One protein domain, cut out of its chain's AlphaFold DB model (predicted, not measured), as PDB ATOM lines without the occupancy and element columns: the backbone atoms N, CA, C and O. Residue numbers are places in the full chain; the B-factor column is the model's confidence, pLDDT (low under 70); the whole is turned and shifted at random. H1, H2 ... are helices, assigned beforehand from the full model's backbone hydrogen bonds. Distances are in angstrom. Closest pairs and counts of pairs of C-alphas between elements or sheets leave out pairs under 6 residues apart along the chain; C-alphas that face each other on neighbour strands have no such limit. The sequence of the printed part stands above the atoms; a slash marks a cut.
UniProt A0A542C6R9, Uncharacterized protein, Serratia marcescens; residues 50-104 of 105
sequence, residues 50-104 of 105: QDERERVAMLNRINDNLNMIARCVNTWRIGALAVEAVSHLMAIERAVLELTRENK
ATOM      1  N   GLN A  50      78.719  97.245 100.003       75.69
ATOM      2  CA  GLN A  50      79.508  96.129 100.515       75.69
ATOM      3  C   GLN A  50      80.388  95.527  99.412       75.69
ATOM      4  O   GLN A  50      81.602  95.449  99.594       75.69
ATOM      5  N   ASP A  51      79.812  95.221  98.247       76.19
ATOM      6  CA  ASP A  51      80.568  94.711  97.093       76.19
ATOM      7  C   ASP A  51      81.648  95.706  96.648       76.19
ATOM      8  O   ASP A  51      82.778  95.324  96.336       76.19
ATOM      9  N   GLU A  52      81.336  97.007  96.657       76.94
ATOM     10  CA  GLU A  52      82.319  98.045  96.340       76.94
ATOM     11  C   GLU A  52      83.484  98.043  97.341       76.94
ATOM     12  O   GLU A  52      84.646  98.085  96.929       76.94
ATOM     13  N   ARG A  53      83.203  97.942  98.647       78.12
ATOM     14  CA  ARG A  53      84.242  97.865  99.688       78.12
ATOM     15  C   ARG A  53      85.120  96.631  99.532       78.12
ATOM     16  O   ARG A  53      86.341  96.743  99.647       78.12
ATOM     17  N   GLU A  54      84.523  95.479  99.255       79.62
ATOM     18  CA  GLU A  54      85.256  94.231  99.032       79.62
ATOM     19  C   GLU A  54      86.151  94.327  97.794       79.62
ATOM     20  O   GLU A  54      87.330  93.960  97.843       79.62
ATOM     21  N   ARG A  55      85.645  94.933  96.715       81.19
ATOM     22  CA  ARG A  55      86.425  95.208  95.506       81.19
ATOM     23  C   ARG A  55      87.604  96.139  95.780       81.19
ATOM     24  O   ARG A  55      88.717  95.845  95.344       81.19
ATOM     25  N   VAL A  56      87.397  97.230  96.520       84.00
ATOM     26  CA  VAL A  56      88.487  98.146  96.904       84.00
ATOM     27  C   VAL A  56      89.527  97.435  97.774       84.00
ATOM     28  O   VAL A  56      90.726  97.586  97.539       84.00
ATOM     29  N   ALA A  57      89.099  96.618  98.739       78.38
ATOM     30  CA  ALA A  57      90.014  95.860  99.588       78.38
ATOM     31  C   ALA A  57      90.877  94.875  98.781       78.38
ATOM     32  O   ALA A  57      92.078  94.761  99.032       78.38
ATOM     33  N   MET A  58      90.294  94.197  97.786       81.75
ATOM     34  CA  MET A  58      91.045  93.323  96.879       81.75
ATOM     35  C   MET A  58      92.071  94.099  96.048       81.75
ATOM     36  O   MET A  58      93.227  93.682  95.974       81.75
ATOM     37  N   LEU A  59      91.690  95.251  95.487       85.50
ATOM     38  CA  LEU A  59      92.609  96.102  94.723       85.50
ATOM     39  C   LEU A  59      93.785  96.595  95.576       85.50
ATOM     40  O   LEU A  59      94.925  96.569  95.115       85.50
ATOM     41  N   ASN A  60      93.536  96.967  96.834       80.38
ATOM     42  CA  ASN A  60      94.597  97.387  97.750       80.38
ATOM     43  C   ASN A  60      95.593  96.256  98.043       80.38
ATOM     44  O   ASN A  60      96.798  96.487  98.005       80.38
ATOM     45  N   ARG A  61      95.119  95.019  98.239       82.56
ATOM     46  CA  ARG A  61      96.007  93.856  98.423       82.56
ATOM     47  C   ARG A  61      96.879  93.597  97.194       82.56
ATOM     48  O   ARG A  61      98.060  93.290  97.332       82.56
ATOM     49  N   ILE A  62      96.308  93.735  95.996       83.62
ATOM     50  CA  ILE A  62      97.066  93.614  94.742       83.62
ATOM     51  C   ILE A  62      98.143  94.702  94.681       83.62
ATOM     52  O   ILE A  62      99.305  94.398  94.421       83.62
ATOM     53  N   ASN A  63      97.784  95.950  94.980       84.56
ATOM     54  CA  ASN A  63      98.721  97.071  95.002       84.56
ATOM     55  C   ASN A  63      99.877  96.854  95.996       84.56
ATOM     56  O   ASN A  63     101.037  97.102  95.662       84.56
ATOM     57  N   ASP A  64      99.591  96.346  97.193       79.62
ATOM     58  CA  ASP A  64     100.617  96.054  98.199       79.62
ATOM     59  C   ASP A  64     101.603  94.980  97.721       79.62
ATOM     60  O   ASP A  64     102.821  95.152  97.849       79.62
ATOM     61  N   ASN A  65     101.093  93.918  97.092       81.94
ATOM     62  CA  ASN A  65     101.919  92.861  96.512       81.94
ATOM     63  C   ASN A  65     102.806  93.390  95.376       81.94
ATOM     64  O   ASN A  65     104.005  93.102  95.342       81.94
ATOM     65  N   LEU A  66     102.252  94.210  94.479       81.69
ATOM     66  CA  LEU A  66     103.017  94.842  93.398       81.69
ATOM     67  C   LEU A  66     104.126  95.743  93.951       81.69
ATOM     68  O   LEU A  66     105.264  95.684  93.483       81.69
ATOM     69  N   ASN A  67     103.833  96.514  94.999       82.19
ATOM     70  CA  ASN A  67     104.828  97.348  95.666       82.19
ATOM     71  C   ASN A  67     105.935  96.521  96.330       82.19
ATOM     72  O   ASN A  67     107.097  96.930  96.317       82.19
ATOM     73  N   MET A  68     105.614  95.354  96.895       77.38
ATOM     74  CA  MET A  68     106.626  94.434  97.418       77.38
ATOM     75  C   MET A  68     107.527  93.880  96.317       77.38
ATOM     76  O   MET A  68     108.744  93.852  96.501       77.38
ATOM     77  N   ILE A  69     106.958  93.493  95.175       77.62
ATOM     78  CA  ILE A  69     107.733  92.998  94.032       77.62
ATOM     79  C   ILE A  69     108.640  94.106  93.493       77.62
ATOM     80  O   ILE A  69     109.839  93.887  93.334       77.62
ATOM     81  N   ALA A  70     108.110  95.316  93.305       78.44
ATOM     82  CA  ALA A  70     108.892  96.466  92.861       78.44
ATOM     83  C   ALA A  70     110.047  96.776  93.825       78.44
ATOM     84  O   ALA A  70     111.179  96.985  93.391       78.44
ATOM     85  N   ARG A  71     109.792  96.750  95.143       78.69
ATOM     86  CA  ARG A  71     110.850  96.887  96.155       78.69
ATOM     87  C   ARG A  71     111.894  95.781  96.027       78.69
ATOM     88  O   ARG A  71     113.073  96.100  95.977       78.69
ATOM     89  N   CYS A  72     111.478  94.521  95.919       75.81
ATOM     90  CA  CYS A  72     112.385  93.380  95.788       75.81
ATOM     91  C   CYS A  72     113.311  93.516  94.567       75.81
ATOM     92  O   CYS A  72     114.529  93.405  94.702       75.81
ATOM     93  N   VAL A  73     112.747  93.848  93.401       71.75
ATOM     94  CA  VAL A  73     113.503  94.065  92.155       71.75
ATOM     95  C   VAL A  73     114.479  95.239  92.291       71.75
ATOM     96  O   VAL A  73     115.626  95.146  91.855       71.75
ATOM     97  N   ASN A  74     114.061  96.330  92.936       73.56
ATOM     98  CA  ASN A  74     114.925  97.487  93.170       73.56
ATOM     99  C   ASN A  74     116.053  97.201  94.177       73.56
ATOM    100  O   ASN A  74     117.136  97.775  94.058       73.56
ATOM    101  N   THR A  75     115.815  96.333  95.165       72.50
ATOM    102  CA  THR A  75     116.802  95.950  96.185       72.50
ATOM    103  C   THR A  75     117.865  95.004  95.626       72.50
ATOM    104  O   THR A  75     119.054  95.207  95.871       72.50
ATOM    105  N   TRP A  76     117.472  93.995  94.847       67.00
ATOM    106  CA  TRP A  76     118.386  92.975  94.328       67.00
ATOM    107  C   TRP A  76     118.671  93.230  92.847       67.00
ATOM    108  O   TRP A  76     118.089  92.626  91.952       67.00
ATOM    109  N   ARG A  77     119.602  94.159  92.600       61.34
ATOM    110  CA  ARG A  77     120.006  94.710  91.289       61.34
ATOM    111  C   ARG A  77     120.764  93.724  90.373       61.34
ATOM    112  O   ARG A  77     121.663  94.118  89.635       61.34
ATOM    113  N   ILE A  78     120.432  92.436  90.421       66.25
ATOM    114  CA  ILE A  78     121.002  91.406  89.549       66.25
ATOM    115  C   ILE A  78     120.057  91.279  88.353       66.25
ATOM    116  O   ILE A  78     118.957  90.750  88.484       66.25
ATOM    117  N   GLY A  79     120.465  91.794  87.190       60.09
ATOM    118  CA  GLY A  79     119.590  91.968  86.018       60.09
ATOM    119  C   GLY A  79     118.826  90.717  85.557       60.09
ATOM    120  O   GLY A  79     117.766  90.855  84.958       60.09
ATOM    121  N   ALA A  80     119.302  89.513  85.887       59.25
ATOM    122  CA  ALA A  80     118.619  88.253  85.584       59.25
ATOM    123  C   ALA A  80     117.311  88.053  86.380       59.25
ATOM    124  O   ALA A  80     116.306  87.650  85.802       59.25
ATOM    125  N   LEU A  81     117.282  88.406  87.674       63.97
ATOM    126  CA  LEU A  81     116.097  88.243  88.536       63.97
ATOM    127  C   LEU A  81     114.982  89.242  88.192       63.97
ATOM    128  O   LEU A  81     113.798  88.951  88.354       63.97
ATOM    129  N   ALA A  82     115.353  90.420  87.685       70.31
ATOM    130  CA  ALA A  82     114.393  91.438  87.271       70.31
ATOM    131  C   ALA A  82     113.554  90.983  86.062       70.31
ATOM    132  O   ALA A  82     112.355  91.247  86.018       70.31
ATOM    133  N   VAL A  83     114.160  90.270  85.104       70.44
ATOM    134  CA  VAL A  83     113.460  89.770  83.906       70.44
ATOM    135  C   VAL A  83     112.442  88.685  84.267       70.44
ATOM    136  O   VAL A  83     111.313  88.724  83.779       70.44
ATOM    137  N   GLU A  84     112.794  87.755  85.160       72.56
ATOM    138  CA  GLU A  84     111.858  86.736  85.661       72.56
ATOM    139  C   GLU A  84     110.690  87.358  86.430       72.56
ATOM    140  O   GLU A  84     109.534  87.000  86.193       72.56
ATOM    141  N   ALA A  85     110.961  88.342  87.292       72.94
ATOM    142  CA  ALA A  85     109.913  89.054  88.016       72.94
ATOM    143  C   ALA A  85     108.928  89.755  87.064       72.94
ATOM    144  O   ALA A  85     107.715  89.646  87.242       72.94
ATOM    145  N   VAL A  86     109.432  90.426  86.021       76.12
ATOM    146  CA  VAL A  86     108.590  91.066  84.997       76.12
ATOM    147  C   VAL A  86     107.771  90.028  84.224       76.12
ATOM    148  O   VAL A  86     106.575  90.232  84.025       76.12
ATOM    149  N   SER A  87     108.367  88.892  83.849       75.31
ATOM    150  CA  SER A  87     107.664  87.801  83.159       75.31
ATOM    151  C   SER A  87     106.481  87.264  83.977       75.31
ATOM    152  O   SER A  87     105.365  87.144  83.465       75.31
ATOM    153  N   HIS A  88     106.688  87.016  85.274       78.94
ATOM    154  CA  HIS A  88     105.619  86.557  86.163       78.94
ATOM    155  C   HIS A  88     104.524  87.608  86.366       78.94
ATOM    156  O   HIS A  88     103.344  87.260  86.372       78.94
ATOM    157  N   LEU A  89     104.885  88.890  86.469       82.56
ATOM    158  CA  LEU A  89     103.909  89.978  86.545       82.56
ATOM    159  C   LEU A  89     103.047  90.071  85.278       82.56
ATOM    160  O   LEU A  89     101.829  90.193  85.384       82.56
ATOM    161  N   MET A  90     103.649  89.942  84.092       80.12
ATOM    162  CA  MET A  90     102.913  89.927  82.821       80.12
ATOM    163  C   MET A  90     101.970  88.718  82.708       80.12
ATOM    164  O   MET A  90     100.880  88.832  82.145       80.12
ATOM    165  N   ALA A  91     102.363  87.558  83.245       78.19
ATOM    166  CA  ALA A  91     101.497  86.381  83.296       78.19
ATOM    167  C   ALA A  91     100.282  86.606  84.215       78.19
ATOM    168  O   ALA A  91      99.159  86.270  83.836       78.19
ATOM    169  N   ILE A  92     100.488  87.229  85.383       83.56
ATOM    170  CA  ILE A  92      99.404  87.601  86.304       83.56
ATOM    171  C   ILE A  92      98.465  88.622  85.651       83.56
ATOM    172  O   ILE A  92      97.250  88.459  85.716       83.56
ATOM    173  N   GLU A  93      99.009  89.646  84.989       86.50
ATOM    174  CA  GLU A  93      98.212  90.656  84.285       86.50
ATOM    175  C   GLU A  93      97.299  90.017  83.227       86.50
ATOM    176  O   GLU A  93      96.097  90.289  83.210       86.50
ATOM    177  N   ARG A  94      97.836  89.116  82.392       78.88
ATOM    178  CA  ARG A  94      97.042  88.392  81.385       78.88
ATOM    179  C   ARG A  94      95.921  87.569  82.012       78.88
ATOM    180  O   ARG A  94      94.787  87.676  81.555       78.88
ATOM    181  N   ALA A  95      96.212  86.820  83.075       78.38
ATOM    182  CA  ALA A  95      95.207  86.012  83.761       78.38
ATOM    183  C   ALA A  95      94.077  86.875  84.360       78.38
ATOM    184  O   ALA A  95      92.901  86.530  84.258       78.38
ATOM    185  N   VAL A  96      94.403  88.038  84.939       84.81
ATOM    186  CA  VAL A  96      93.389  88.977  85.457       84.81
ATOM    187  C   VAL A  96      92.536  89.559  84.326       84.81
ATOM    188  O   VAL A  96      91.321  89.719  84.486       84.81
ATOM    189  N   LEU A  97      93.145  89.873  83.180       85.81
ATOM    190  CA  LEU A  97      92.431  90.385  82.010       85.81
ATOM    191  C   LEU A  97      91.462  89.352  81.424       85.81
ATOM    192  O   LEU A  97      90.345  89.731  81.071       85.81
ATOM    193  N   GLU A  98      91.852  88.078  81.360       80.31
ATOM    194  CA  GLU A  98      90.981  86.975  80.925       80.31
ATOM    195  C   GLU A  98      89.780  86.807  81.860       80.31
ATOM    196  O   GLU A  98      88.640  86.900  81.404       80.31
ATOM    197  N   LEU A  99      90.011  86.730  83.174       76.81
ATOM    198  CA  LEU A  99      88.935  86.636  84.169       76.81
ATOM    199  C   LEU A  99      87.969  87.827  84.107       76.81
ATOM    200  O   LEU A  99      86.759  87.687  84.281       76.81
ATOM    201  N   THR A 100      88.480  89.033  83.854       80.00
ATOM    202  CA  THR A 100      87.636  90.233  83.730       80.00
ATOM    203  C   THR A 100      86.808  90.222  82.439       80.00
ATOM    204  O   THR A 100      85.760  90.869  82.375       80.00
ATOM    205  N   ARG A 101      87.272  89.517  81.403       77.62
ATOM    206  CA  ARG A 101      86.566  89.342  80.131       77.62
ATOM    207  C   ARG A 101      85.435  88.324  80.252       77.62
ATOM    208  O   ARG A 101      84.335  88.630  79.814       77.62
ATOM    209  N   GLU A 102      85.698  87.189  80.892       66.12
ATOM    210  CA  GLU A 102      84.706  86.129  81.136       66.12
ATOM    211  C   GLU A 102      83.539  86.619  82.002       66.12
ATOM    212  O   GLU A 102      82.396  86.284  81.740       66.12
ATOM    213  N   ASN A 103      83.794  87.500  82.975       59.34
ATOM    214  CA  ASN A 103      82.739  88.084  83.815       59.34
ATOM    215  C   ASN A 103      81.840  89.122  83.098       59.34
ATOM    216  O   ASN A 103      80.951  89.693  83.732       59.34
ATOM    217  N   LYS A 104      82.100  89.443  81.822       54.41
ATOM    218  CA  LYS A 104      81.271  90.360  81.015       54.41
ATOM    219  C   LYS A 104      80.324  89.643  80.046       54.41
ATOM    220  O   LYS A 104      79.489  90.333  79.457       54.41
TER     221      LYS A 104
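AT A GLANCE: This is residues 50 to 104 of the 105 residues of an uncharacterized protein of Serratia marcescens (UniProt A0A542C6R9). Two long helices, H1 and H2, make a helical hairpin, opened like a narrow V: the chain runs out along H1, turns at residues 76 to 78 and comes back along H2. The helices come near each other beside the turn, while residues 50 to 65 of H1 stand free, and so do residues 90 to 104, of which 90 to 102 belong to H2. The printed part has 55 residues with two named helices, H1 then H2, and no named strand; its class is all helix. The whole is loose, with a radius of gyration of the C-alphas of 14.0 A, and flat, spanning 42 by 22 by 6 A.

HOW THE PARTS SIT: H1, residues 50 to 75, touches H2, residues 79 to 102, with 4 pairs of C-alphas within 8 A. H1 touches H2 with residues 69 to 73 alone, and H2 touches H1 with residues 81 to 85 alone. The closest C-alphas of the two are those of Val 73 and Ala 82, 5.6 A apart. The two helices run opposite ways at a shallow tilt of 16 degrees, and their centres are 14.3 A apart. In H1 every O i to N i+4 pair is within hydrogen-bond range; in H2 it is 18 of 20.

IN THESE COORDINATES: H1 begins at C-alpha 50, (79.508, 96.129, 100.515), and measures 37.5 A from first to last C-alpha. It ends at C-alpha 75, (116.802, 95.950, 96.185). H2 measures 35.7 A and ends at C-alpha 102, (84.706, 86.129, 81.136).

THE WHOLE: The C-alphas farthest apart are those of Gln 50 and Ile 78, at 43.2 A. The printed part has no cut, and the link from H1 to H2 is tight, with 3 residues. The mean pLDDT of the printed part is 76.1; residues 76 to 81 and 102 to 104 are under 70.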